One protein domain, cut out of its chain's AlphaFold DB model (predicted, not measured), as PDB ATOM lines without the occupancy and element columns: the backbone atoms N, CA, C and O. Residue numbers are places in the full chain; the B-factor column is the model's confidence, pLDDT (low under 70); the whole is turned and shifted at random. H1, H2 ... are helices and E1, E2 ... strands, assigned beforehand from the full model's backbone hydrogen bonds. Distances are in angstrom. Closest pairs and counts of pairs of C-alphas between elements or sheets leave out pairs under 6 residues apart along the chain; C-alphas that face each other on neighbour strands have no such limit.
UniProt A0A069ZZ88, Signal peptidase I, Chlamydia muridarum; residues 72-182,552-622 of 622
ATOM      1  N   SER A  72     132.412  35.074  40.252       79.31
ATOM      2  CA  SER A  72     132.362  34.117  41.354       79.31
ATOM      3  C   SER A  72     131.430  32.962  40.986       79.31
ATOM      4  O   SER A  72     130.293  33.208  40.578       79.31
ATOM      5  N   LYS A  73     131.890  31.713  41.150       81.38
ATOM      6  CA  LYS A  73     131.045  30.524  40.950       81.38
ATOM      7  C   LYS A  73     129.808  30.573  41.850       81.38
ATOM      8  O   LYS A  73     128.729  30.235  41.394       81.38
ATOM      9  N   ILE A  74     129.954  31.102  43.067       82.81
ATOM     10  CA  ILE A  74     128.853  31.315  44.014       82.81
ATOM     11  C   ILE A  74     127.809  32.269  43.419       82.81
ATOM     12  O   ILE A  74     126.631  31.936  43.383       82.81
ATOM     13  N   GLN A  75     128.238  33.412  42.872       81.44
ATOM     14  CA  GLN A  75     127.326  34.365  42.228       81.44
ATOM     15  C   GLN A  75     126.637  33.750  41.006       81.44
ATOM     16  O   GLN A  75     125.446  33.949  40.816       81.44
ATOM     17  N   ALA A  76     127.368  32.987  40.190       82.31
ATOM     18  CA  ALA A  76     126.792  32.317  39.029       82.31
ATOM     19  C   ALA A  76     125.735  31.270  39.430       82.31
ATOM     20  O   ALA A  76     124.692  31.179  38.785       82.31
ATOM     21  N   THR A  77     125.976  30.518  40.508       88.94
ATOM     22  CA  THR A  77     124.996  29.586  41.079       88.94
ATOM     23  C   THR A  77     123.776  30.326  41.628       88.94
ATOM     24  O   THR A  77     122.654  29.926  41.328       88.94
ATOM     25  N   PHE A  78     123.962  31.429  42.362       89.25
ATOM     26  CA  PHE A  78     122.849  32.262  42.835       89.25
ATOM     27  C   PHE A  78     122.031  32.859  41.684       89.25
ATOM     28  O   PHE A  78     120.807  32.804  41.732       89.25
ATOM     29  N   ASP A  79     122.680  33.366  40.631       86.44
ATOM     30  CA  ASP A  79     122.008  33.896  39.440       86.44
ATOM     31  C   ASP A  79     121.150  32.807  38.759       86.44
ATOM     32  O   ASP A  79     120.026  33.079  38.336       86.44
ATOM     33  N   LEU A  80     121.655  31.567  38.675       90.69
ATOM     34  CA  LEU A  80     120.919  30.427  38.119       90.69
ATOM     35  C   LEU A  80     119.720  30.042  38.994       90.69
ATOM     36  O   LEU A  80     118.617  29.887  38.474       90.69
ATOM     37  N   ILE A  81     119.922  29.913  40.309       94.50
ATOM     38  CA  ILE A  81     118.851  29.593  41.263       94.50
ATOM     39  C   ILE A  81     117.760  30.662  41.201       94.50
ATOM     40  O   ILE A  81     116.584  30.328  41.091       94.50
ATOM     41  N   TYR A  82     118.143  31.938  41.205       93.50
ATOM     42  CA  TYR A  82     117.206  33.051  41.101       93.50
ATOM     43  C   TYR A  82     116.426  33.015  39.783       93.50
ATOM     44  O   TYR A  82     115.207  33.164  39.792       93.50
ATOM     45  N   ALA A  83     117.096  32.778  38.651       92.56
ATOM     46  CA  ALA A  83     116.433  32.686  37.352       92.56
ATOM     47  C   ALA A  83     115.431  31.522  37.293       92.56
ATOM     48  O   ALA A  83     114.328  31.693  36.775       92.56
ATOM     49  N   LEU A  84     115.790  30.360  37.849       95.25
ATOM     50  CA  LEU A  84     114.903  29.198  37.928       95.25
ATOM     51  C   LEU A  84     113.716  29.449  38.862       95.25
ATOM     52  O   LEU A  84     112.584  29.161  38.485       95.25
ATOM     53  N   ALA A  85     113.951  30.031  40.039       94.69
ATOM     54  CA  ALA A  85     112.894  30.389  40.981       94.69
ATOM     55  C   ALA A  85     111.931  31.419  40.373       94.69
ATOM     56  O   ALA A  85     110.717  31.237  40.426       94.69
ATOM     57  N   PHE A  86     112.459  32.457  39.718       93.94
ATOM     58  CA  PHE A  86     111.656  33.450  39.009       93.94
ATOM     59  C   PHE A  86     110.816  32.813  37.896       93.94
ATOM     60  O   PHE A  86     109.618  33.072  37.807       93.94
ATOM     61  N   ALA A  87     111.417  31.950  37.069       93.00
ATOM     62  CA  ALA A  87     110.698  31.244  36.011       93.00
ATOM     63  C   ALA A  87     109.600  30.328  36.575       93.00
ATOM     64  O   ALA A  87     108.505  30.289  36.021       93.00
ATOM     65  N   ALA A  88     109.863  29.639  37.689       92.88
ATOM     66  CA  ALA A  88     108.883  28.794  38.363       92.88
ATOM     67  C   ALA A  88     107.708  29.609  38.927       92.88
ATOM     68  O   ALA A  88     106.556  29.236  38.712       92.88
ATOM     69  N   VAL A  89     107.976  30.747  39.581       93.19
ATOM     70  CA  VAL A  89     106.933  31.660  40.085       93.19
ATOM     71  C   VAL A  89     106.112  32.233  38.933       93.19
ATOM     72  O   VAL A  89     104.886  32.222  38.991       93.19
ATOM     73  N   LEU A  90     106.757  32.682  37.855       91.94
ATOM     74  CA  LEU A  90     106.052  33.206  36.686       91.94
ATOM     75  C   LEU A  90     105.183  32.129  36.020       91.94
ATOM     76  O   LEU A  90     104.022  32.386  35.711       91.94
ATOM     77  N   ALA A  91     105.715  30.918  35.839       91.56
ATOM     78  CA  ALA A  91     104.958  29.791  35.301       91.56
ATOM     79  C   ALA A  91     103.767  29.425  36.199       91.56
ATOM     80  O   ALA A  91     102.682  29.153  35.685       91.56
ATOM     81  N   PHE A  92     103.941  29.467  37.525       90.50
ATOM     82  CA  PHE A  92     102.860  29.280  38.489       90.50
ATOM     83  C   PHE A  92     101.773  30.349  38.331       90.50
ATOM     84  O   PHE A  92     100.606  29.996  38.190       90.50
ATOM     85  N   LEU A  93     102.138  31.634  38.271       90.50
ATOM     86  CA  LEU A  93     101.182  32.734  38.109       90.50
ATOM     87  C   LEU A  93     100.405  32.637  36.790       90.50
ATOM     88  O   LEU A  93      99.184  32.771  36.788       90.50
ATOM     89  N   ILE A  94     101.090  32.353  35.678       91.31
ATOM     90  CA  ILE A  94     100.448  32.175  34.366       91.31
ATOM     91  C   ILE A  94      99.463  31.003  34.409       91.31
ATOM     92  O   ILE A  94      98.313  31.149  33.998       91.31
ATOM     93  N   ARG A  95      99.896  29.856  34.943       89.62
ATOM     94  CA  ARG A  95      99.072  28.645  35.040       89.62
ATOM     95  C   ARG A  95      97.870  28.827  35.967       89.62
ATOM     96  O   ARG A  95      96.813  28.257  35.701       89.62
ATOM     97  N   GLN A  96      98.039  29.586  37.048       88.50
ATOM     98  CA  GLN A  96      96.993  29.832  38.035       88.50
ATOM     99  C   GLN A  96      95.948  30.830  37.524       88.50
ATOM    100  O   GLN A  96      94.759  30.607  37.730       88.50
ATOM    101  N   PHE A  97      96.375  31.906  36.856       89.69
ATOM    102  CA  PHE A  97      95.507  33.062  36.601       89.69
ATOM    103  C   PHE A  97      95.228  33.361  35.128       89.69
ATOM    104  O   PHE A  97      94.297  34.109  34.846       89.69
ATOM    105  N   TRP A  98      95.991  32.810  34.180       90.19
ATOM    106  CA  TRP A  98      95.848  33.168  32.766       90.19
ATOM    107  C   TRP A  98      95.367  32.012  31.897       90.19
ATOM    108  O   TRP A  98      94.246  32.045  31.388       90.19
ATOM    109  N   PHE A  99      96.188  30.977  31.733       92.75
ATOM    110  CA  PHE A  99      95.832  29.822  30.919       92.75
ATOM    111  C   PHE A  99      96.554  28.564  31.380       92.75
ATOM    112  O   PHE A  99      97.622  28.608  31.987       92.75
ATOM    113  N   GLU A 100      95.996  27.415  31.023       92.56
ATOM    114  CA  GLU A 100      96.613  26.120  31.274       92.56
ATOM    115  C   GLU A 100      96.494  25.220  30.045       92.56
ATOM    116  O   GLU A 100      95.518  25.282  29.297       92.56
ATOM    117  N   LEU A 101      97.511  24.385  29.837       93.19
ATOM    118  CA  LEU A 101      97.543  23.408  28.757       93.19
ATOM    119  C   LEU A 101      97.086  22.050  29.285       93.19
ATOM    120  O   LEU A 101      97.561  21.599  30.330       93.19
ATOM    121  N   TYR A 102      96.199  21.398  28.541       91.75
ATOM    122  CA  TYR A 102      95.664  20.081  28.868       91.75
ATOM    123  C   TYR A 102      95.877  19.116  27.717       91.75
ATOM    124  O   TYR A 102      95.717  19.505  26.567       91.75
ATOM    125  N   GLU A 103      96.180  17.861  28.032       92.06
ATOM    126  CA  GLU A 103      96.092  16.746  27.090       92.06
ATOM    127  C   GLU A 103      94.773  16.009  27.322       92.06
ATOM    128  O   GLU A 103      94.389  15.779  28.472       92.06
ATOM    129  N   VAL A 104      94.069  15.660  26.245       91.25
ATOM    130  CA  VAL A 104      92.764  14.997  26.322       91.25
ATOM    131  C   VAL A 104      92.921  13.480  26.175       91.25
ATOM    132  O   VAL A 104      93.284  13.007  25.099       91.25
ATOM    133  N   PRO A 105      92.626  12.681  27.221       86.19
ATOM    134  CA  PRO A 105      92.890  11.242  27.194       86.19
ATOM    135  C   PRO A 105      91.695  10.390  26.732       86.19
ATOM    136  O   PRO A 105      91.852   9.186  26.534       86.19
ATOM    137  N   THR A 106      90.493  10.968  26.591       86.56
ATOM    138  CA  THR A 106      89.247  10.221  26.314       86.56
ATOM    139  C   THR A 106      88.482  10.758  25.109       86.56
ATOM    140  O   THR A 106      88.502  11.954  24.834       86.56
ATOM    141  N   GLY A 107      87.751   9.875  24.423       86.94
ATOM    142  CA  GLY A 107      86.928  10.201  23.253       86.94
ATOM    143  C   GLY A 107      85.511  10.700  23.567       86.94
ATOM    144  O   GLY A 107      84.641  10.599  22.703       86.94
ATOM    145  N   SER A 108      85.251  11.201  24.780       89.62
ATOM    146  CA  SER A 108      83.912  11.663  25.208       89.62
ATOM    147  C   SER A 108      83.444  12.947  24.511       89.62
ATOM    148  O   SER A 108      82.255  13.248  24.499       89.62
ATOM    149  N   MET A 109      84.374  13.690  23.910       93.06
ATOM    150  CA  MET A 109      84.116  14.964  23.230       93.06
ATOM    151  C   MET A 109      84.218  14.863  21.704       93.06
ATOM    152  O   MET A 109      84.297  15.882  21.021       93.06
ATOM    153  N   ARG A 110      84.232  13.647  21.146       88.69
ATOM    154  CA  ARG A 110      84.219  13.457  19.690       88.69
ATOM    155  C   ARG A 110      82.882  13.954  19.107       88.69
ATOM    156  O   ARG A 110      81.856  13.749  19.743       88.69
ATOM    157  N   PRO A 111      82.864  14.534  17.895       88.06
ATOM    158  CA  PRO A 111      84.009  14.761  17.009       88.06
ATOM    159  C   PRO A 111      84.786  16.057  17.303       88.06
ATOM    160  O   PRO A 111      85.832  16.265  16.696       88.06
ATOM    161  N   THR A 112      84.303  16.910  18.210       91.38
ATOM    162  CA  THR A 112      84.859  18.250  18.469       91.38
ATOM    163  C   THR A 112      86.292  18.204  18.994       91.38
ATOM    164  O   THR A 112      87.166  18.902  18.485       91.38
ATOM    165  N   ILE A 113      86.550  17.358  19.994       92.38
ATOM    166  CA  ILE A 113      87.885  17.106  20.544       92.38
ATOM    167  C   ILE A 113      88.154  15.603  20.480       92.38
ATOM    168  O   ILE A 113      87.317  14.793  20.888       92.38
ATOM    169  N   LEU A 114      89.328  15.230  19.975       90.94
ATOM    170  CA  LEU A 114      89.762  13.836  19.915       90.94
ATOM    171  C   LEU A 114      90.831  13.579  20.979       90.94
ATOM    172  O   LEU A 114      91.446  14.497  21.522       90.94
ATOM    173  N   GLU A 115      91.066  12.306  21.271       89.12
ATOM    174  CA  GLU A 115      92.172  11.908  22.131       89.12
ATOM    175  C   GLU A 115      93.512  12.424  21.604       89.12
ATOM    176  O   GLU A 115      93.714  12.523  20.394       89.12
ATOM    177  N   GLN A 116      94.435  12.707  22.526       88.94
ATOM    178  CA  GLN A 116      95.763  13.272  22.264       88.94
ATOM    179  C   GLN A 116      95.764  14.731  21.781       88.94
ATOM    180  O   GLN A 116      96.842  15.311  21.609       88.94
ATOM    181  N   ASP A 117      94.595  15.366  21.638       93.25
ATOM    182  CA  ASP A 117      94.544  16.815  21.486       93.25
ATOM    183  C   ASP A 117      95.143  17.490  22.708       93.25
ATOM    184  O   ASP A 117      94.810  17.169  23.855       93.25
ATOM    185  N   ARG A 118      96.007  18.470  22.443       95.12
ATOM    186  CA  ARG A 118      96.454  19.406  23.460       95.12
ATOM    187  C   ARG A 118      95.734  20.718  23.269       95.12
ATOM    188  O   ARG A 118      95.837  21.360  22.219       95.12
ATOM    189  N   ILE A 119      95.007  21.097  24.305       95.31
ATOM    190  CA  ILE A 119      94.133  22.257  24.296       95.31
ATOM    191  C   ILE A 119      94.668  23.344  25.219       95.31
ATOM    192  O   ILE A 119      95.276  23.072  26.259       95.31
ATOM    193  N   LEU A 120      94.416  24.583  24.824       94.88
ATOM    194  CA  LEU A 120      94.605  25.775  25.627       94.88
ATOM    195  C   LEU A 120      93.293  26.075  26.352       94.88
ATOM    196  O   LEU A 120      92.248  26.195  25.712       94.88
ATOM    197  N   VAL A 121      93.346  26.207  27.674       93.44
ATOM    198  CA  VAL A 121      92.187  26.525  28.514       93.44
ATOM    199  C   VAL A 121      92.407  27.877  29.174       93.44
ATOM    200  O   VAL A 121      93.379  28.052  29.908       93.44
ATOM    201  N   SER A 122      91.493  28.814  28.931       92.00
ATOM    202  CA  SER A 122      91.481  30.122  29.588       92.00
ATOM    203  C   SER A 122      91.055  29.982  31.047       92.00
ATOM    204  O   SER A 122      90.041  29.347  31.329       92.00
ATOM    205  N   LYS A 123      91.804  30.597  31.968       90.50
ATOM    206  CA  LYS A 123      91.493  30.644  33.410       90.50
ATOM    207  C   LYS A 123      90.675  31.856  33.824       90.50
ATOM    208  O   LYS A 123      90.328  31.976  34.990       90.50
ATOM    209  N   THR A 124      90.381  32.751  32.891       88.31
ATOM    210  CA  THR A 124      89.727  34.021  33.202       88.31
ATOM    211  C   THR A 124      88.228  34.005  32.934       88.31
ATOM    212  O   THR A 124      87.533  34.885  33.438       88.31
ATOM    213  N   THR A 125      87.704  33.021  32.187       86.62
ATOM    214  CA  THR A 125      86.293  33.012  31.766       86.62
ATOM    215  C   THR A 125      85.331  33.091  32.951       86.62
ATOM    216  O   THR A 125      84.442  33.928  32.946       86.62
ATOM    217  N   PHE A 126      85.545  32.279  33.988       87.25
ATOM    218  CA  PHE A 126      84.624  32.145  35.127       87.25
ATOM    219  C   PHE A 126      85.114  32.877  36.388       87.25
ATOM    220  O   PHE A 126      84.798  32.482  37.507       87.25
ATOM    221  N   GLY A 127      85.908  33.935  36.217       86.19
ATOM    222  CA  GLY A 127      86.568  34.639  37.319       86.19
ATOM    223  C   GLY A 127      87.916  34.025  37.714       86.19
ATOM    224  O   GLY A 127      88.318  32.980  37.205       86.19
ATOM    225  N   LEU A 128      88.647  34.699  38.607       86.06
ATOM    226  CA  LEU A 128      89.960  34.240  39.074       86.06
ATOM    227  C   LEU A 128      89.829  33.439  40.357       86.06
ATOM    228  O   LEU A 128      89.399  33.958  41.385       86.06
ATOM    229  N   ARG A 129      90.281  32.190  40.306       83.75
ATOM    230  CA  ARG A 129      90.340  31.329  41.483       83.75
ATOM    231  C   ARG A 129      91.582  31.641  42.306       83.75
ATOM    232  O   ARG A 129      92.713  31.518  41.817       83.75
ATOM    233  N   LEU A 130      91.373  32.016  43.563       82.50
ATOM    234  CA  LEU A 130      92.473  32.203  44.500       82.50
ATOM    235  C   LEU A 130      93.155  30.858  44.800       82.50
ATOM    236  O   LEU A 130      92.492  29.818  44.852       82.50
ATOM    237  N   PRO A 131      94.483  30.846  44.998       78.81
ATOM    238  CA  PRO A 131      95.163  29.643  45.441       78.81
ATOM    239  C   PRO A 131      94.595  29.214  46.801       78.81
ATOM    240  O   PRO A 131      94.383  30.048  47.677       78.81
ATOM    241  N   PHE A 132      94.359  27.911  46.961       75.12
ATOM    242  CA  PHE A 132      93.834  27.299  48.192       75.12
ATOM    243  C   PHE A 132      92.392  27.685  48.578       75.12
ATOM    244  O   PHE A 132      91.962  27.342  49.673       75.12
ATOM    245  N   SER A 133      91.636  28.339  47.687       77.00
ATOM    246  CA  SER A 133      90.202  28.605  47.867       77.00
ATOM    247  C   SER A 133      89.371  28.008  46.724       77.00
ATOM    248  O   SER A 133      89.859  27.784  45.607       77.00
ATOM    249  N   ASN A 134      88.098  27.744  47.014       71.75
ATOM    250  CA  ASN A 134      87.098  27.375  46.012       71.75
ATOM    251  C   ASN A 134      86.367  28.592  45.435       71.75
ATOM    252  O   ASN A 134      85.739  28.472  44.388       71.75
ATOM    253  N   GLU A 135      86.520  29.764  46.051       74.56
ATOM    254  CA  GLU A 135      85.889  30.994  45.589       74.56
ATOM    255  C   GLU A 135      86.597  31.584  44.362       74.56
ATOM    256  O   GLU A 135      87.832  31.599  44.247       74.56
ATOM    257  N   SER A 136      85.788  32.105  43.443       79.25
ATOM    258  CA  SER A 136      86.228  32.822  42.252       79.25
ATOM    259  C   SER A 136      85.906  34.311  42.371       79.25
ATOM    260  O   SER A 136      84.761  34.731  42.528       79.25
ATOM    261  N   ILE A 137      86.937  35.148  42.252       82.69
ATOM    262  CA  ILE A 137      86.776  36.602  42.239       82.69
ATOM    263  C   ILE A 137      86.317  37.041  40.850       82.69
ATOM    264  O   ILE A 137      86.944  36.705  39.841       82.69
ATOM    265  N   GLY A 138      85.254  37.846  40.803       80.25
ATOM    266  CA  GLY A 138      84.720  38.399  39.558       80.25
ATOM    267  C   GLY A 138      83.966  37.379  38.703       80.25
ATOM    268  O   GLY A 138      83.810  37.598  37.502       80.25
ATOM    269  N   TYR A 139      83.523  36.269  39.304       83.50
ATOM    270  CA  TYR A 139      82.554  35.386  38.671       83.50
ATOM    271  C   TYR A 139      81.223  36.113  38.478       83.50
ATOM    272  O   TYR A 139      80.742  36.818  39.363       83.50
ATOM    273  N   THR A 140      80.635  35.918  37.306       79.81
ATOM    274  CA  THR A 140      79.313  36.426  36.942       79.81
ATOM    275  C   THR A 140      78.574  35.314  36.192       79.81
ATOM    276  O   THR A 140      79.172  34.710  35.290       79.81
ATOM    277  N   PRO A 141      77.313  34.985  36.537       76.94
ATOM    278  CA  PRO A 141      76.553  33.920  35.871       76.94
ATOM    279  C   PRO A 141      76.471  34.070  34.349       76.94
ATOM    280  O   PRO A 141      76.346  33.084  33.619       76.94
ATOM    281  N   GLU A 142      76.573  35.296  33.844       79.12
ATOM    282  CA  GLU A 142      76.557  35.660  32.428       79.12
ATOM    283  C   GLU A 142      77.758  35.091  31.658       79.12
ATOM    284  O   GLU A 142      77.636  34.833  30.464       79.12
ATOM    285  N   THR A 143      78.886  34.824  32.329       81.94
ATOM    286  CA  THR A 143      80.096  34.250  31.702       81.94
ATOM    287  C   THR A 143      79.938  32.795  31.274       81.94
ATOM    288  O   THR A 143      80.693  32.315  30.427       81.94
ATOM    289  N   ILE A 144      78.961  32.078  31.839       87.94
ATOM    290  CA  ILE A 144      78.619  30.726  31.405       87.94
ATOM    291  C   ILE A 144      77.745  30.833  30.160       87.94
ATOM    292  O   ILE A 144      76.619  31.340  30.212       87.94
ATOM    293  N   THR A 145      78.255  30.304  29.052       88.88
ATOM    294  CA  THR A 145      77.569  30.291  27.759       88.88
ATOM    295  C   THR A 145      77.074  28.883  27.447       88.88
ATOM    296  O   THR A 145      77.842  27.920  27.463       88.88
ATOM    297  N   ARG A 146      75.780  28.758  27.139       90.56
ATOM    298  CA  ARG A 146      75.176  27.488  26.712       90.56
ATOM    299  C   ARG A 146      75.726  27.074  25.353       90.56
ATOM    300  O   ARG A 146      75.924  27.910  24.476       90.56
ATOM    301  N   GLY A 147      75.950  25.783  25.174       90.31
ATOM    302  CA  GLY A 147      76.588  25.223  23.995       90.31
ATOM    303  C   GLY A 147      78.104  25.419  23.953       90.31
ATOM    304  O   GLY A 147      78.718  24.889  23.040       90.31
ATOM    305  N   GLU A 148      78.743  26.110  24.903       90.19
ATOM    306  CA  GLU A 148      80.208  26.244  24.942       90.19
ATOM    307  C   GLU A 148      80.867  25.168  25.815       90.19
ATOM    308  O   GLU A 148      80.238  24.517  26.656       90.19
ATOM    309  N   LEU A 149      82.166  24.965  25.595       93.19
ATOM    310  CA  LEU A 149      82.960  23.988  26.331       93.19
ATOM    311  C   LEU A 149      83.397  24.523  27.698       93.19
ATOM    312  O   LEU A 149      83.843  25.663  27.839       93.19
ATOM    313  N   VAL A 150      83.354  23.648  28.699       94.19
ATOM    314  CA  VAL A 150      83.784  23.938  30.068       94.19
ATOM    315  C   VAL A 150      84.755  22.874  30.560       94.19
ATOM    316  O   VAL A 150      84.563  21.680  30.324       94.19
ATOM    317  N   VAL A 151      85.808  23.312  31.250       94.69
ATOM    318  CA  VAL A 151      86.693  22.451  32.038       94.69
ATOM    319  C   VAL A 151      86.327  22.614  33.499       94.69
ATOM    320  O   VAL A 151      86.259  23.740  33.987       94.69
ATOM    321  N   PHE A 152      86.138  21.509  34.211       94.12
ATOM    322  CA  PHE A 152      85.790  21.530  35.628       94.12
ATOM    323  C   PHE A 152      86.528  20.447  36.415       94.12
ATOM    324  O   PHE A 152      86.986  19.446  35.857       94.12
ATOM    325  N   THR A 153      86.689  20.681  37.714       92.44
ATOM    326  CA  THR A 153      87.152  19.671  38.671       92.44
ATOM    327  C   THR A 153      85.975  18.814  39.114       92.44
ATOM    328  O   THR A 153      84.880  19.329  39.296       92.44
ATOM    329  N   VAL A 154      86.183  17.513  39.309       91.06
ATOM    330  CA  VAL A 154      85.086  16.638  39.755       91.06
ATOM    331  C   VAL A 154      84.641  16.907  41.193       91.06
ATOM    332  O   VAL A 154      83.502  16.616  41.518       91.06
ATOM    333  N   GLY A 155      85.501  17.487  42.040       88.25
ATOM    334  CA  GLY A 155      85.142  17.819  43.425       88.25
ATOM    335  C   GLY A 155      84.558  16.616  44.176       88.25
ATOM    336  O   GLY A 155      85.193  15.555  44.206       88.25
ATOM    337  N   ASP A 156      83.353  16.810  44.715       87.00
ATOM    338  CA  ASP A 156      82.565  15.817  45.460       87.00
ATOM    339  C   ASP A 156      81.474  15.145  44.611       87.00
ATOM    340  O   ASP A 156      80.605  14.455  45.140       87.00
ATOM    341  N   LEU A 157      81.514  15.317  43.282       91.81
ATOM    342  CA  LEU A 157      80.636  14.566  42.388       91.81
ATOM    343  C   LEU A 157      80.849  13.054  42.599       91.81
ATOM    344  O   LEU A 157      81.994  12.633  42.811       91.81
ATOM    345  N   PRO A 158      79.792  12.230  42.477       89.44
ATOM    346  CA  PRO A 158      79.808  10.787  42.736       89.44
ATOM    347  C   PRO A 158      80.531  10.002  41.626       89.44
ATOM    348  O   PRO A 158      79.989   9.110  40.981       89.44
ATOM    349  N   ILE A 159      81.794  10.346  41.374       87.19
ATOM    350  CA  ILE A 159      82.632   9.782  40.321       87.19
ATOM    351  C   ILE A 159      83.640   8.813  40.954       87.19
ATOM    352  O   ILE A 159      84.470   9.225  41.772       87.19
ATOM    353  N   PRO A 160      83.661   7.533  40.539       83.25
ATOM    354  CA  PRO A 160      84.633   6.572  41.038       83.25
ATOM    355  C   PRO A 160      86.081   7.008  40.784       83.25
ATOM    356  O   PRO A 160      86.455   7.445  39.687       83.25
ATOM    357  N   ASN A 161      86.939   6.813  41.790       83.94
ATOM    358  CA  ASN A 161      88.357   7.178  41.737       83.94
ATOM    359  C   ASN A 161      88.565   8.658  41.359       83.94
ATOM    360  O   ASN A 161      89.369   8.957  40.475       83.94
ATOM    361  N   ALA A 162      87.795   9.578  41.949       86.88
ATOM    362  CA  ALA A 162      87.862  11.014  41.664       86.88
ATOM    363  C   ALA A 162      89.231  11.644  41.983       86.88
ATOM    364  O   ALA A 162      89.625  12.625  41.343       86.88
ATOM    365  N   ASP A 163      89.962  11.077  42.943       88.31
ATOM    366  CA  ASP A 163      91.249  11.598  43.396       88.31
ATOM    367  C   ASP A 163      92.386  11.313  42.407       88.31
ATOM    368  O   ASP A 163      92.448  10.292  41.718       88.31
ATOM    369  N   THR A 164      93.324  12.252  42.335       87.06
ATOM    370  CA  THR A 164      94.542  12.175  41.529       87.06
ATOM    371  C   THR A 164      95.703  12.852  42.257       87.06
ATOM    372  O   THR A 164      95.524  13.461  43.312       87.06
ATOM    373  N   LYS A 165      96.918  12.746  41.710       83.19
ATOM    374  CA  LYS A 165      98.116  13.387  42.267       83.19
ATOM    375  C   LYS A 165      98.812  14.251  41.219       83.19
ATOM    376  O   LYS A 165      99.334  13.737  40.231       83.19
ATOM    377  N   TYR A 166      98.890  15.557  41.459       69.69
ATOM    378  CA  TYR A 166      99.744  16.466  40.699       69.69
ATOM    379  C   TYR A 166     101.214  16.210  41.044       69.69
ATOM    380  O   TYR A 166     101.585  16.109  42.215       69.69
ATOM    381  N   PHE A 167     102.055  16.072  40.014       70.00
ATOM    382  CA  PHE A 167     103.477  15.715  40.145       70.00
ATOM    383  C   PHE A 167     103.738  14.437  40.969       70.00
ATOM    384  O   PHE A 167     104.825  14.252  41.503       70.00
ATOM    385  N   GLY A 168     102.739  13.556  41.104       75.12
ATOM    386  CA  GLY A 168     102.836  12.322  41.891       75.12
ATOM    387  C   GLY A 168     102.753  12.497  43.414       75.12
ATOM    388  O   GLY A 168     102.681  11.492  44.118       75.12
ATOM    389  N   ILE A 169     102.701  13.731  43.929       79.50
ATOM    390  CA  ILE A 169     102.785  14.013  45.373       79.50
ATOM    391  C   ILE A 169     101.713  14.969  45.905       79.50
ATOM    392  O   ILE A 169     101.322  14.845  47.060       79.50
ATOM    393  N   ILE A 170     101.207  15.898  45.092       78.56
ATOM    394  CA  ILE A 170     100.224  16.890  45.540       78.56
ATOM    395  C   ILE A 170      98.821  16.331  45.282       78.56
ATOM    396  O   ILE A 170      98.507  16.047  44.124       78.56
ATOM    397  N   PRO A 171      97.968  16.161  46.304       83.12
ATOM    398  CA  PRO A 171      96.617  15.655  46.107       83.12
ATOM    399  C   PRO A 171      95.807  16.599  45.215       83.12
ATOM    400  O   PRO A 171      95.983  17.817  45.220       83.12
ATOM    401  N   GLY A 172      94.921  16.022  44.419       85.00
ATOM    402  CA  GLY A 172      94.065  16.752  43.507       85.00
ATOM    403  C   GLY A 172      92.860  15.929  43.098       85.00
ATOM    404  O   GLY A 172      92.749  14.752  43.427       85.00
ATOM    405  N   LYS A 173      91.975  16.544  42.321       88.88
ATOM    406  CA  LYS A 173      90.814  15.884  41.724       88.88
ATOM    407  C   LYS A 173      90.977  15.792  40.210       88.88
ATOM    408  O   LYS A 173      91.645  16.634  39.593       88.88
ATOM    409  N   LYS A 174      90.380  14.759  39.612       90.88
ATOM    410  CA  LYS A 174      90.273  14.611  38.156       90.88
ATOM    411  C   LYS A 174      89.586  15.829  37.543       90.88
ATOM    412  O   LYS A 174      88.777  16.506  38.176       90.88
ATOM    413  N   ARG A 175      89.913  16.094  36.284       92.00
ATOM    414  CA  ARG A 175      89.349  17.205  35.519       92.00
ATOM    415  C   ARG A 175      88.648  16.680  34.284       92.00
ATOM    416  O   ARG A 175      89.148  15.767  33.632       92.00
ATOM    417  N   TYR A 176      87.488  17.252  34.004       94.88
ATOM    418  CA  TYR A 176      86.612  16.845  32.917       94.88
ATOM    419  C   TYR A 176      86.397  18.025  31.981       94.88
ATOM    420  O   TYR A 176      86.461  19.182  32.390       94.88
ATOM    421  N   ILE A 177      86.161  17.703  30.713       95.50
ATOM    422  CA  ILE A 177      85.783  18.658  29.677       95.50
ATOM    423  C   ILE A 177      84.454  18.184  29.118       95.50
ATOM    424  O   ILE A 177      84.335  17.005  28.760       95.50
ATOM    425  N   LYS A 178      83.469  19.078  29.096       95.31
ATOM    426  CA  LYS A 178      82.109  18.826  28.607       95.31
ATOM    427  C   LYS A 178      81.534  20.090  27.980       95.31
ATOM    428  O   LYS A 178      82.107  21.167  28.130       95.31
ATOM    429  N   ARG A 179      80.413  19.959  27.279       94.12
ATOM    430  CA  ARG A 179      79.631  21.088  26.778       94.12
ATOM    431  C   ARG A 179      78.595  21.483  27.820       94.12
ATOM    432  O   ARG A 179      77.874  20.622  28.318       94.12
ATOM    433  N   CYS A 180      78.534  22.764  28.172       94.12
ATOM    434  CA  CYS A 180      77.505  23.280  29.069       94.12
ATOM    435  C   CYS A 180      76.182  23.379  28.310       94.12
ATOM    436  O   CYS A 180      76.070  24.156  27.368       94.12
ATOM    437  N   MET A 181      75.190  22.584  28.705       94.19
ATOM    438  CA  MET A 181      73.881  22.537  28.050       94.19
ATOM    439  C   MET A 181      72.831  23.371  28.777       94.19
ATOM    440  O   MET A 181      71.913  23.871  28.137       94.19
ATOM    441  N   GLY A 182      73.008  23.603  30.078       94.56
ATOM    442  CA  GLY A 182      72.178  24.546  30.814       94.56
ATOM    443  C   GLY A 182      72.874  25.153  32.024       94.56
ATOM    444  O   GLY A 182      73.839  24.606  32.565       94.56
ATOM    445  N   SER A 552      80.379   9.119  26.782       87.56
ATOM    446  CA  SER A 552      80.586  10.225  27.694       87.56
ATOM    447  C   SER A 552      80.065   9.879  29.076       87.56
ATOM    448  O   SER A 552      78.874   9.650  29.231       87.56
ATOM    449  N   ALA A 553      80.967   9.912  30.059       89.31
ATOM    450  CA  ALA A 553      80.586  10.083  31.452       89.31
ATOM    451  C   ALA A 553      80.299  11.570  31.696       89.31
ATOM    452  O   ALA A 553      81.236  12.382  31.657       89.31
ATOM    453  N   ASP A 554      79.031  11.934  31.870       94.25
ATOM    454  CA  ASP A 554      78.567  13.322  32.001       94.25
ATOM    455  C   ASP A 554      77.424  13.483  33.018       94.25
ATOM    456  O   ASP A 554      77.252  12.618  33.873       94.25
ATOM    457  N   SER A 555      76.673  14.592  32.993       95.62
ATOM    458  CA  SER A 555      75.652  14.856  34.016       95.62
ATOM    459  C   SER A 555      74.568  13.783  34.118       95.62
ATOM    460  O   SER A 555      73.916  13.688  35.153       95.62
ATOM    461  N   ARG A 556      74.393  12.945  33.093       93.19
ATOM    462  CA  ARG A 556      73.493  11.784  33.156       93.19
ATOM    463  C   ARG A 556      74.001  10.704  34.112       93.19
ATOM    464  O   ARG A 556      73.190  10.003  34.701       93.19
ATOM    465  N   ASP A 557      75.321  10.605  34.276       90.44
ATOM    466  CA  ASP A 557      75.988   9.644  35.157       90.44
ATOM    467  C   ASP A 557      76.281  10.194  36.548       90.44
ATOM    468  O   ASP A 557      76.231   9.426  37.493       90.44
ATOM    469  N   PHE A 558      76.659  11.472  36.682       92.81
ATOM    470  CA  PHE A 558      77.127  12.040  37.962       92.81
ATOM    471  C   PHE A 558      76.309  13.237  38.468       92.81
ATOM    472  O   PHE A 558      76.652  13.821  39.494       92.81
ATOM    473  N   GLY A 559      75.259  13.635  37.747       95.00
ATOM    474  CA  GLY A 559      74.390  14.755  38.104       95.00
ATOM    475  C   GLY A 559      74.895  16.138  37.689       95.00
ATOM    476  O   GLY A 559      75.781  16.303  36.842       95.00
ATOM    477  N   PHE A 560      74.271  17.172  38.249       96.69
ATOM    478  CA  PHE A 560      74.608  18.560  37.943       96.69
ATOM    479  C   PHE A 560      75.962  18.962  38.537       96.69
ATOM    480  O   PHE A 560      76.341  18.529  39.621       96.69
ATOM    481  N   VAL A 561      76.697  19.824  37.835       96.56
ATOM    482  CA  VAL A 561      78.032  20.266  38.256       96.56
ATOM    483  C   VAL A 561      77.927  21.606  38.985       96.56
ATOM    484  O   VAL A 561      77.420  22.557  38.386       96.56
ATOM    485  N   PRO A 562      78.433  21.735  40.223       94.75
ATOM    486  CA  PRO A 562      78.520  23.023  40.904       94.75
ATOM    487  C   PRO A 562      79.312  24.048  40.088       94.75
ATOM    488  O   PRO A 562      80.363  23.745  39.523       94.75
ATOM    489  N   VAL A 563      78.849  25.291  40.051       92.75
ATOM    490  CA  VAL A 563      79.517  26.390  39.336       92.75
ATOM    491  C   VAL A 563      80.941  26.629  39.853       92.75
ATOM    492  O   VAL A 563      81.849  26.902  39.070       92.75
ATOM    493  N   GLU A 564      81.173  26.459  41.154       90.50
ATOM    494  CA  GLU A 564      82.498  26.564  41.789       90.50
ATOM    495  C   GLU A 564      83.507  25.500  41.313       90.50
ATOM    496  O   GLU A 564      84.729  25.657  41.452       90.50
ATOM    497  N   ASN A 565      83.021  24.423  40.687       92.88
ATOM    498  CA  ASN A 565      83.876  23.410  40.082       92.88
ATOM    499  C   ASN A 565      84.424  23.843  38.718       92.88
ATOM    500  O   ASN A 565      85.383  23.231  38.237       92.88
ATOM    501  N   LEU A 566      83.872  24.885  38.087       92.75
ATOM    502  CA  LEU A 566      84.341  25.371  36.793       92.75
ATOM    503  C   LEU A 566      85.748  25.982  36.919       92.75
ATOM    504  O   LEU A 566      86.021  26.842  37.750       92.75
ATOM    505  N   LEU A 567      86.671  25.516  36.075       90.62
ATOM    506  CA  LEU A 567      88.089  25.892  36.095       90.62
ATOM    507  C   LEU A 567      88.505  26.778  34.923       90.62
ATOM    508  O   LEU A 567      89.593  27.355  34.966       90.62
ATOM    509  N   GLY A 568      87.722  26.804  33.846       91.06
ATOM    510  CA  GLY A 568      88.057  27.551  32.640       91.06
ATOM    511  C   GLY A 568      87.394  27.020  31.377       91.06
ATOM    512  O   GLY A 568      86.751  25.969  31.394       91.06
ATOM    513  N   SER A 569      87.589  27.727  30.267       91.81
ATOM    514  CA  SER A 569      87.023  27.363  28.961       91.81
ATOM    515  C   SER A 569      88.118  26.946  27.983       91.81
ATOM    516  O   SER A 569      89.098  27.682  27.832       91.81
ATOM    517  N   PRO A 570      87.989  25.797  27.295       93.06
ATOM    518  CA  PRO A 570      88.826  25.464  26.147       93.06
ATOM    519  C   PRO A 570      88.675  26.507  25.038       93.06
ATOM    520  O   PRO A 570      87.571  26.743  24.562       93.06
ATOM    521  N   VAL A 571      89.782  27.119  24.615       91.88
ATOM    522  CA  VAL A 571      89.767  28.170  23.581       91.88
ATOM    523  C   VAL A 571      90.373  27.715  22.259       91.88
ATOM    524  O   VAL A 571      89.932  28.169  21.208       91.88
ATOM    525  N   ALA A 572      91.349  26.804  22.278       94.25
ATOM    526  CA  ALA A 572      92.008  26.330  21.063       94.25
ATOM    527  C   ALA A 572      92.638  24.946  21.240       94.25
ATOM    528  O   ALA A 572      93.092  24.602  22.331       94.25
ATOM    529  N   ILE A 573      92.735  24.193  20.145       95.69
ATOM    530  CA  ILE A 573      93.670  23.074  19.995       95.69
ATOM    531  C   ILE A 573      94.977  23.660  19.454       95.69
ATOM    532  O   ILE A 573      94.963  24.384  18.458       95.69
ATOM    533  N   PHE A 574      96.107  23.358  20.092       94.88
ATOM    534  CA  PHE A 574      97.433  23.793  19.625       94.88
ATOM    535  C   PHE A 574      98.329  22.625  19.182       94.88
ATOM    536  O   PHE A 574      99.398  22.843  18.612       94.88
ATOM    537  N   TRP A 575      97.915  21.385  19.446       93.81
ATOM    538  CA  TRP A 575      98.590  20.173  18.989       93.81
ATOM    539  C   TRP A 575      97.579  19.025  18.853       93.81
ATOM    540  O   TRP A 575      96.717  18.916  19.726       93.81
ATOM    541  N   PRO A 576      97.692  18.144  17.839       91.94
ATOM    542  CA  PRO A 576      98.727  18.090  16.796       91.94
ATOM    543  C   PRO A 576      98.634  19.226  15.765       91.94
ATOM    544  O   PRO A 576      97.591  19.857  15.623       91.94
ATOM    545  N   ILE A 577      99.731  19.501  15.043       91.31
ATOM    546  CA  ILE A 577      99.842  20.649  14.111       91.31
ATOM    547  C   ILE A 577      98.712  20.666  13.072       91.31
ATOM    548  O   ILE A 577      98.158  21.718  12.772       91.31
ATOM    549  N   ASN A 578      98.330  19.497  12.552       92.38
ATOM    550  CA  ASN A 578      97.262  19.347  11.560       92.38
ATOM    551  C   ASN A 578      95.846  19.584  12.116       92.38
ATOM    552  O   ASN A 578      94.884  19.522  11.355       92.38
ATOM    553  N   ARG A 579      95.709  19.810  13.424       92.00
ATOM    554  CA  ARG A 579      94.438  20.074  14.106       92.00
ATOM    555  C   ARG A 579      94.453  21.367  14.916       92.00
ATOM    556  O   ARG A 579      93.566  21.571  15.739       92.00
ATOM    557  N   ILE A 580      95.434  22.241  14.683       95.00
ATOM    558  CA  ILE A 580      95.448  23.573  15.291       95.00
ATOM    559  C   ILE A 580      94.198  24.337  14.850       95.00
ATOM    560  O   ILE A 580      93.935  24.461  13.655       95.00
ATOM    561  N   GLY A 581      93.435  24.858  15.808       93.25
ATOM    562  CA  GLY A 581      92.189  25.565  15.524       93.25
ATOM    563  C   GLY A 581      91.508  26.110  16.774       93.25
ATOM    564  O   GLY A 581      91.837  25.718  17.895       93.25
ATOM    565  N   SER A 582      90.557  27.027  16.578       91.06
ATOM    566  CA  SER A 582      89.721  27.551  17.665       91.06
ATOM    567  C   SER A 582      88.712  26.500  18.122       91.06
ATOM    568  O   SER A 582      88.132  25.794  17.299       91.06
ATOM    569  N   LEU A 583      88.491  26.430  19.433       87.12
ATOM    570  CA  LEU A 583      87.407  25.665  20.056       87.12
ATOM    571  C   LEU A 583      86.264  26.563  20.541       87.12
ATOM    572  O   LEU A 583      85.142  26.084  20.673       87.12
ATOM    573  N   SER A 584      86.547  27.843  20.795       71.69
ATOM    574  CA  SER A 584      85.537  28.828  21.185       71.69
ATOM    575  C   SER A 584      84.878  29.390  19.931       71.69
ATOM    576  O   SER A 584      85.571  29.887  19.035       71.69
ATOM    577  N   SER A 585      83.550  29.317  19.867       58.81
ATOM    578  CA  SER A 585      82.763  29.894  18.768       58.81
ATOM    579  C   SER A 585      82.353  31.342  19.043       58.81
ATOM    580  O   SER A 585      82.113  32.129  18.128       58.81
ATOM    581  N   SER A 586      82.274  31.689  20.327       57.50
ATOM    582  CA  SER A 586      81.895  33.003  20.814       57.50
ATOM    583  C   SER A 586      83.108  33.746  21.362       57.50
ATOM    584  O   SER A 586      84.069  33.148  21.860       57.50
ATOM    585  N   ILE A 587      83.059  35.077  21.276       54.69
ATOM    586  CA  ILE A 587      83.875  35.927  22.139       54.69
ATOM    587  C   ILE A 587      83.341  35.647  23.538       54.69
ATOM    588  O   ILE A 587      82.211  36.027  23.847       54.69
ATOM    589  N   THR A 588      84.104  34.911  24.345       54.12
ATOM    590  CA  THR A 588      83.753  34.694  25.750       54.12
ATOM    591  C   THR A 588      83.457  36.063  26.363       54.12
ATOM    592  O   THR A 588      84.260  36.979  26.146       54.12
ATOM    593  N   PRO A 589      82.310  36.249  27.052       55.84
ATOM    594  CA  PRO A 589      81.986  37.528  27.671       55.84
ATOM    595  C   PRO A 589      83.197  37.964  28.483       55.84
ATOM    596  O   PRO A 589      83.682  37.196  29.319       55.84
ATOM    597  N   LEU A 590      83.759  39.130  28.161       61.81
ATOM    598  CA  LEU A 590      84.998  39.544  28.798       61.81
ATOM    599  C   LEU A 590      84.713  39.794  30.277       61.81
ATOM    600  O   LEU A 590      84.100  40.791  30.651       61.81
ATOM    601  N   SER A 591      85.165  38.870  31.117       73.88
ATOM    602  CA  SER A 591      85.139  39.045  32.557       73.88
ATOM    603  C   SER A 591      86.110  40.174  32.930       73.88
ATOM    604  O   SER A 591      87.174  40.329  32.316       73.88
ATOM    605  N   LEU A 592      85.774  40.970  33.950       81.12
ATOM    606  CA  LEU A 592      86.685  41.986  34.491       81.12
ATOM    607  C   LEU A 592      88.084  41.401  34.787       81.12
ATOM    608  O   LEU A 592      89.083  42.013  34.395       81.12
ATOM    609  N   PRO A 593      88.206  40.200  35.384       83.06
ATOM    610  CA  PRO A 593      89.515  39.595  35.578       83.06
ATOM    611  C   PRO A 593      90.233  39.228  34.273       83.06
ATOM    612  O   PRO A 593      91.455  39.345  34.198       83.06
ATOM    613  N   GLY A 594      89.499  38.852  33.225       82.81
ATOM    614  CA  GLY A 594      90.047  38.664  31.884       82.81
ATOM    615  C   GLY A 594      90.712  39.924  31.337       82.81
ATOM    616  O   GLY A 594      91.846  39.846  30.865       82.81
ATOM    617  N   TYR A 595      90.064  41.088  31.458       84.38
ATOM    618  CA  TYR A 595      90.663  42.372  31.071       84.38
ATOM    619  C   TYR A 595      91.932  42.681  31.859       84.38
ATOM    620  O   TYR A 595      92.941  43.062  31.267       84.38
ATOM    621  N   LEU A 596      91.899  42.493  33.179       86.88
ATOM    622  CA  LEU A 596      93.042  42.783  34.042       86.88
ATOM    623  C   LEU A 596      94.240  41.895  33.703       86.88
ATOM    624  O   LEU A 596      95.338  42.401  33.484       86.88
ATOM    625  N   VAL A 597      94.038  40.579  33.600       87.62
ATOM    626  CA  VAL A 597      95.126  39.633  33.314       87.62
ATOM    627  C   VAL A 597      95.677  39.834  31.904       87.62
ATOM    628  O   VAL A 597      96.892  39.934  31.736       87.62
ATOM    629  N   ASN A 598      94.809  39.956  30.894       86.94
ATOM    630  CA  ASN A 598      95.255  40.198  29.521       86.94
ATOM    631  C   ASN A 598      95.940  41.568  29.381       86.94
ATOM    632  O   ASN A 598      96.938  41.682  28.672       86.94
ATOM    633  N   GLY A 599      95.454  42.592  30.087       88.69
ATOM    634  CA  GLY A 599      96.059  43.923  30.132       88.69
ATOM    635  C   GLY A 599      97.440  43.920  30.787       88.69
ATOM    636  O   GLY A 599      98.376  44.494  30.235       88.69
ATOM    637  N   LEU A 600      97.606  43.213  31.910       89.94
ATOM    638  CA  LEU A 600      98.911  43.016  32.552       89.94
ATOM    639  C   LEU A 600      99.881  42.260  31.639       89.94
ATOM    640  O   LEU A 600     101.040  42.656  31.517       89.94
ATOM    641  N   ALA A 601      99.414  41.208  30.965       87.44
ATOM    642  CA  ALA A 601     100.224  40.458  30.013       87.44
ATOM    643  C   ALA A 601     100.662  41.326  28.821       87.44
ATOM    644  O   ALA A 601     101.836  41.306  28.441       87.44
ATOM    645  N   LEU A 602      99.751  42.134  28.269       90.00
ATOM    646  CA  LEU A 602     100.053  43.081  27.195       90.00
ATOM    647  C   LEU A 602     101.028  44.170  27.662       90.00
ATOM    648  O   LEU A 602     102.005  44.453  26.973       90.00
ATOM    649  N   GLY A 603     100.812  44.741  28.847       91.88
ATOM    650  CA  GLY A 603     101.707  45.729  29.448       91.88
ATOM    651  C   GLY A 603     103.111  45.170  29.678       91.88
ATOM    652  O   GLY A 603     104.097  45.819  29.333       91.88
ATOM    653  N   ALA A 604     103.218  43.933  30.171       90.00
ATOM    654  CA  ALA A 604     104.492  43.235  30.310       90.00
ATOM    655  C   ALA A 604     105.168  43.015  28.950       90.00
ATOM    656  O   ALA A 604     106.364  43.273  28.815       90.00
ATOM    657  N   LEU A 605     104.417  42.592  27.926       90.62
ATOM    658  CA  LEU A 605     104.936  42.428  26.569       90.62
ATOM    659  C   LEU A 605     105.482  43.751  26.016       90.62
ATOM    660  O   LEU A 605     106.623  43.791  25.555       90.62
ATOM    661  N   ILE A 606     104.709  44.838  26.115       93.44
ATOM    662  CA  ILE A 606     105.122  46.184  25.694       93.44
ATOM    663  C   ILE A 606     106.371  46.618  26.462       93.44
ATOM    664  O   ILE A 606     107.324  47.095  25.849       93.44
ATOM    665  N   TYR A 607     106.419  46.400  27.779       93.31
ATOM    666  CA  TYR A 607     107.593  46.703  28.596       93.31
ATOM    667  C   TYR A 607     108.824  45.910  28.149       93.31
ATOM    668  O   TYR A 607     109.892  46.494  27.994       93.31
ATOM    669  N   PHE A 608     108.717  44.601  27.903       89.88
ATOM    670  CA  PHE A 608     109.862  43.791  27.479       89.88
ATOM    671  C   PHE A 608     110.347  44.158  26.077       89.88
ATOM    672  O   PHE A 608     111.558  44.248  25.862       89.88
ATOM    673  N   VAL A 609     109.429  44.411  25.142       90.69
ATOM    674  CA  VAL A 609     109.758  44.885  23.790       90.69
ATOM    675  C   VAL A 609     110.399  46.272  23.857       90.69
ATOM    676  O   VAL A 609     111.451  46.490  23.256       90.69
ATOM    677  N   GLY A 610     109.832  47.182  24.652       90.94
ATOM    678  CA  GLY A 610     110.353  48.526  24.885       90.94
ATOM    679  C   GLY A 610     111.721  48.516  25.566       90.94
ATOM    680  O   GLY A 610     112.639  49.184  25.106       90.94
ATOM    681  N   ALA A 611     111.918  47.699  26.601       87.19
ATOM    682  CA  ALA A 611     113.199  47.537  27.287       87.19
ATOM    683  C   ALA A 611     114.256  46.889  26.383       87.19
ATOM    684  O   ALA A 611     115.432  47.253  26.447       87.19
ATOM    685  N   TRP A 612     113.862  45.936  25.533       85.12
ATOM    686  CA  TRP A 612     114.740  45.362  24.514       85.12
ATOM    687  C   TRP A 612     115.158  46.417  23.485       85.12
ATOM    688  O   TRP A 612     116.349  46.539  23.195       85.12
ATOM    689  N   TYR A 613     114.208  47.216  22.996       86.06
ATOM    690  CA  TYR A 613     114.460  48.312  22.062       86.06
ATOM    691  C   TYR A 613     115.348  49.402  22.683       86.06
ATOM    692  O   TYR A 613     116.363  49.780  22.102       86.06
ATOM    693  N   TYR A 614     115.040  49.832  23.907       85.31
ATOM    694  CA  TYR A 614     115.833  50.796  24.667       85.31
ATOM    695  C   TYR A 614     117.261  50.296  24.881       85.31
ATOM    696  O   TYR A 614     118.205  50.977  24.506       85.31
ATOM    697  N   ARG A 615     117.458  49.065  25.373       77.50
ATOM    698  CA  ARG A 615     118.809  48.488  25.528       77.50
ATOM    699  C   ARG A 615     119.566  48.363  24.208       77.50
ATOM    700  O   ARG A 615     120.791  48.356  24.212       77.50
ATOM    701  N   LYS A 616     118.864  48.215  23.085       76.44
ATOM    702  CA  LYS A 616     119.494  48.170  21.765       76.44
ATOM    703  C   LYS A 616     120.035  49.546  21.353       76.44
ATOM    704  O   LYS A 616     121.089  49.586  20.721       76.44
ATOM    705  N   ASN A 617     119.370  50.632  21.744       76.38
ATOM    706  CA  ASN A 617     119.643  51.985  21.241       76.38
ATOM    707  C   ASN A 617     120.215  52.962  22.290       76.38
ATOM    708  O   ASN A 617     120.594  54.072  21.938       76.38
ATOM    709  N   HIS A 618     120.282  52.574  23.563       80.44
ATOM    710  CA  HIS A 618     120.777  53.411  24.655       80.44
ATOM    711  C   HIS A 618     122.309  53.414  24.744       80.44
ATOM    712  O   HIS A 618     122.919  52.344  24.749       80.44
ATOM    713  N   ARG A 619     122.908  54.602  24.918       81.69
ATOM    714  CA  ARG A 619     124.347  54.786  25.182       81.69
ATOM    715  C   ARG A 619     124.675  54.613  26.665       81.69
ATOM    716  O   ARG A 619     124.088  55.269  27.515       81.69
ATOM    717  N   LEU A 620     125.572  53.704  27.011       81.62
ATOM    718  CA  LEU A 620     126.085  53.490  28.365       81.62
ATOM    719  C   LEU A 620     127.031  54.603  28.813       81.62
ATOM    720  O   LEU A 620     127.185  54.804  30.022       81.62
ATOM    721  N   PHE A 621     127.658  55.286  27.860       80.19
ATOM    722  CA  PHE A 621     128.520  56.430  28.090       80.19
ATOM    723  C   PHE A 621     127.884  57.689  27.480       80.19
ATOM    724  O   PHE A 621     127.366  57.617  26.363       80.19
ATOM    725  N   PRO A 622     127.846  58.806  28.229       61.84
ATOM    726  CA  PRO A 622     127.331  60.076  27.727       61.84
ATOM    727  C   PRO A 622     128.156  60.609  26.552       61.84
ATOM    728  O   PRO A 622     129.393  60.400  26.562       61.84
TER     729      PRO A 622
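This is residues 72 to 182 and 552 to 622 of the 622 residues of the protein "Signal peptidase I" of Chlamydia muridarum (UniProt A0A069ZZ88). A compact head with two long helical arms: the head is built on a five-stranded sheet curled like part of a barrel, and H1 and H3 run out from one end of it as the two legs of an open V, nearest each other at the head. Residues 72 to 90 and 602 to 622 stick out free, the small hairpin of E4 and E5 makes an ear on the head, and the short H2 lies at the end of the head away from the arms. The printed part has 182 residues, with three named helices and seven named strands in the order H1 E1 E2 E3 E4 E5 E6 H2 E7 H3, and its class is mixed, helices and strands. The large sheet has the order E1 - E2 - E7 - E3 - E6 and is antiparallel throughout, as is the pair E4 - E5. The whole is loose, with a radius of gyration of the C-alphas of 19.9 A, and elongated, spanning 72 by 37 by 37 A.

The large sheet is made of E1, residues 99 to 103, E2, residues 118 to 122, E7, residues 566 to 575, E3, residues 149 to 153, and E6, residues 175 to 182. E7 is the longest strand, 23.4 A from C-alpha 566 at (84.341, 25.371, 36.793) to C-alpha 575, and E6 is 19.3 A long. E4, residues 163 to 166, and E5, residues 170 to 173, form the small sheet. H1, residues 73 to 97, is 35.9 A long and begins with C-alpha 73 at (131.045, 30.524, 40.950). H3, residues 592 to 617, is 36.9 A long and ends with C-alpha 617 at (119.643, 51.985, 21.241). H2, residues 555 to 558, is 5.1 A long.

The large sheet is strongly twisted, with edge strands E1 and E6. E1 and E2 are a hairpin, with N 100 and O 121 at 2.9 A. E7 bends by 65 degrees at residue 572, and its pairing is staggered: residues 569 to 575 pair with E2, where N 120 and O 572 are 2.8 A apart, and residues 566 to 568 pair with E3, where N 151 and O 568 are 2.8 A apart. E3 and E6 are antiparallel neighbours, with N 150 and O 178 at 2.8 A. E6 bends by 63 degrees at residue 179. E5 runs on into E6 across a break of one residue, at 28 degrees. E4 and E5 are a hairpin, with N 166 and O 170 at 2.7 A. H1 is on the large sheet but only grazes it, with its residues 91 to 97; the closest C-alphas of H1 and E1 are those of Ile 94 and Glu 100, 7.8 A apart. H3 is not on this sheet. H1 and H3 are close but not clearly touching, their closest C-alphas being those of Phe 97 and Val 597 at 7.4 A; they run opposite ways at a shallow tilt of 33 degrees, only just short of steep. H2 is not on the large sheet and is apart from both H1 and H3. In H1 and H3 every O i to N i+4 pair is within hydrogen-bond range, while H2 is too short for such a pair.

The C-alphas of Arg 556 and Pro 622 are the two farthest apart, at 72.5 A. Without the stretches that stand free, the body of 142 residues spans 39 by 37 by 33 A. Residues 183 to 551 are not printed, and C-alphas 182 and 552 are 16.9 A apart across the cut. The long links are E1 to E2, E2 to E3 and E7 to H3. The mean pLDDT of the printed part is 87.1; it is under 70 at residue 166, residues 585 to 590 and residue 622.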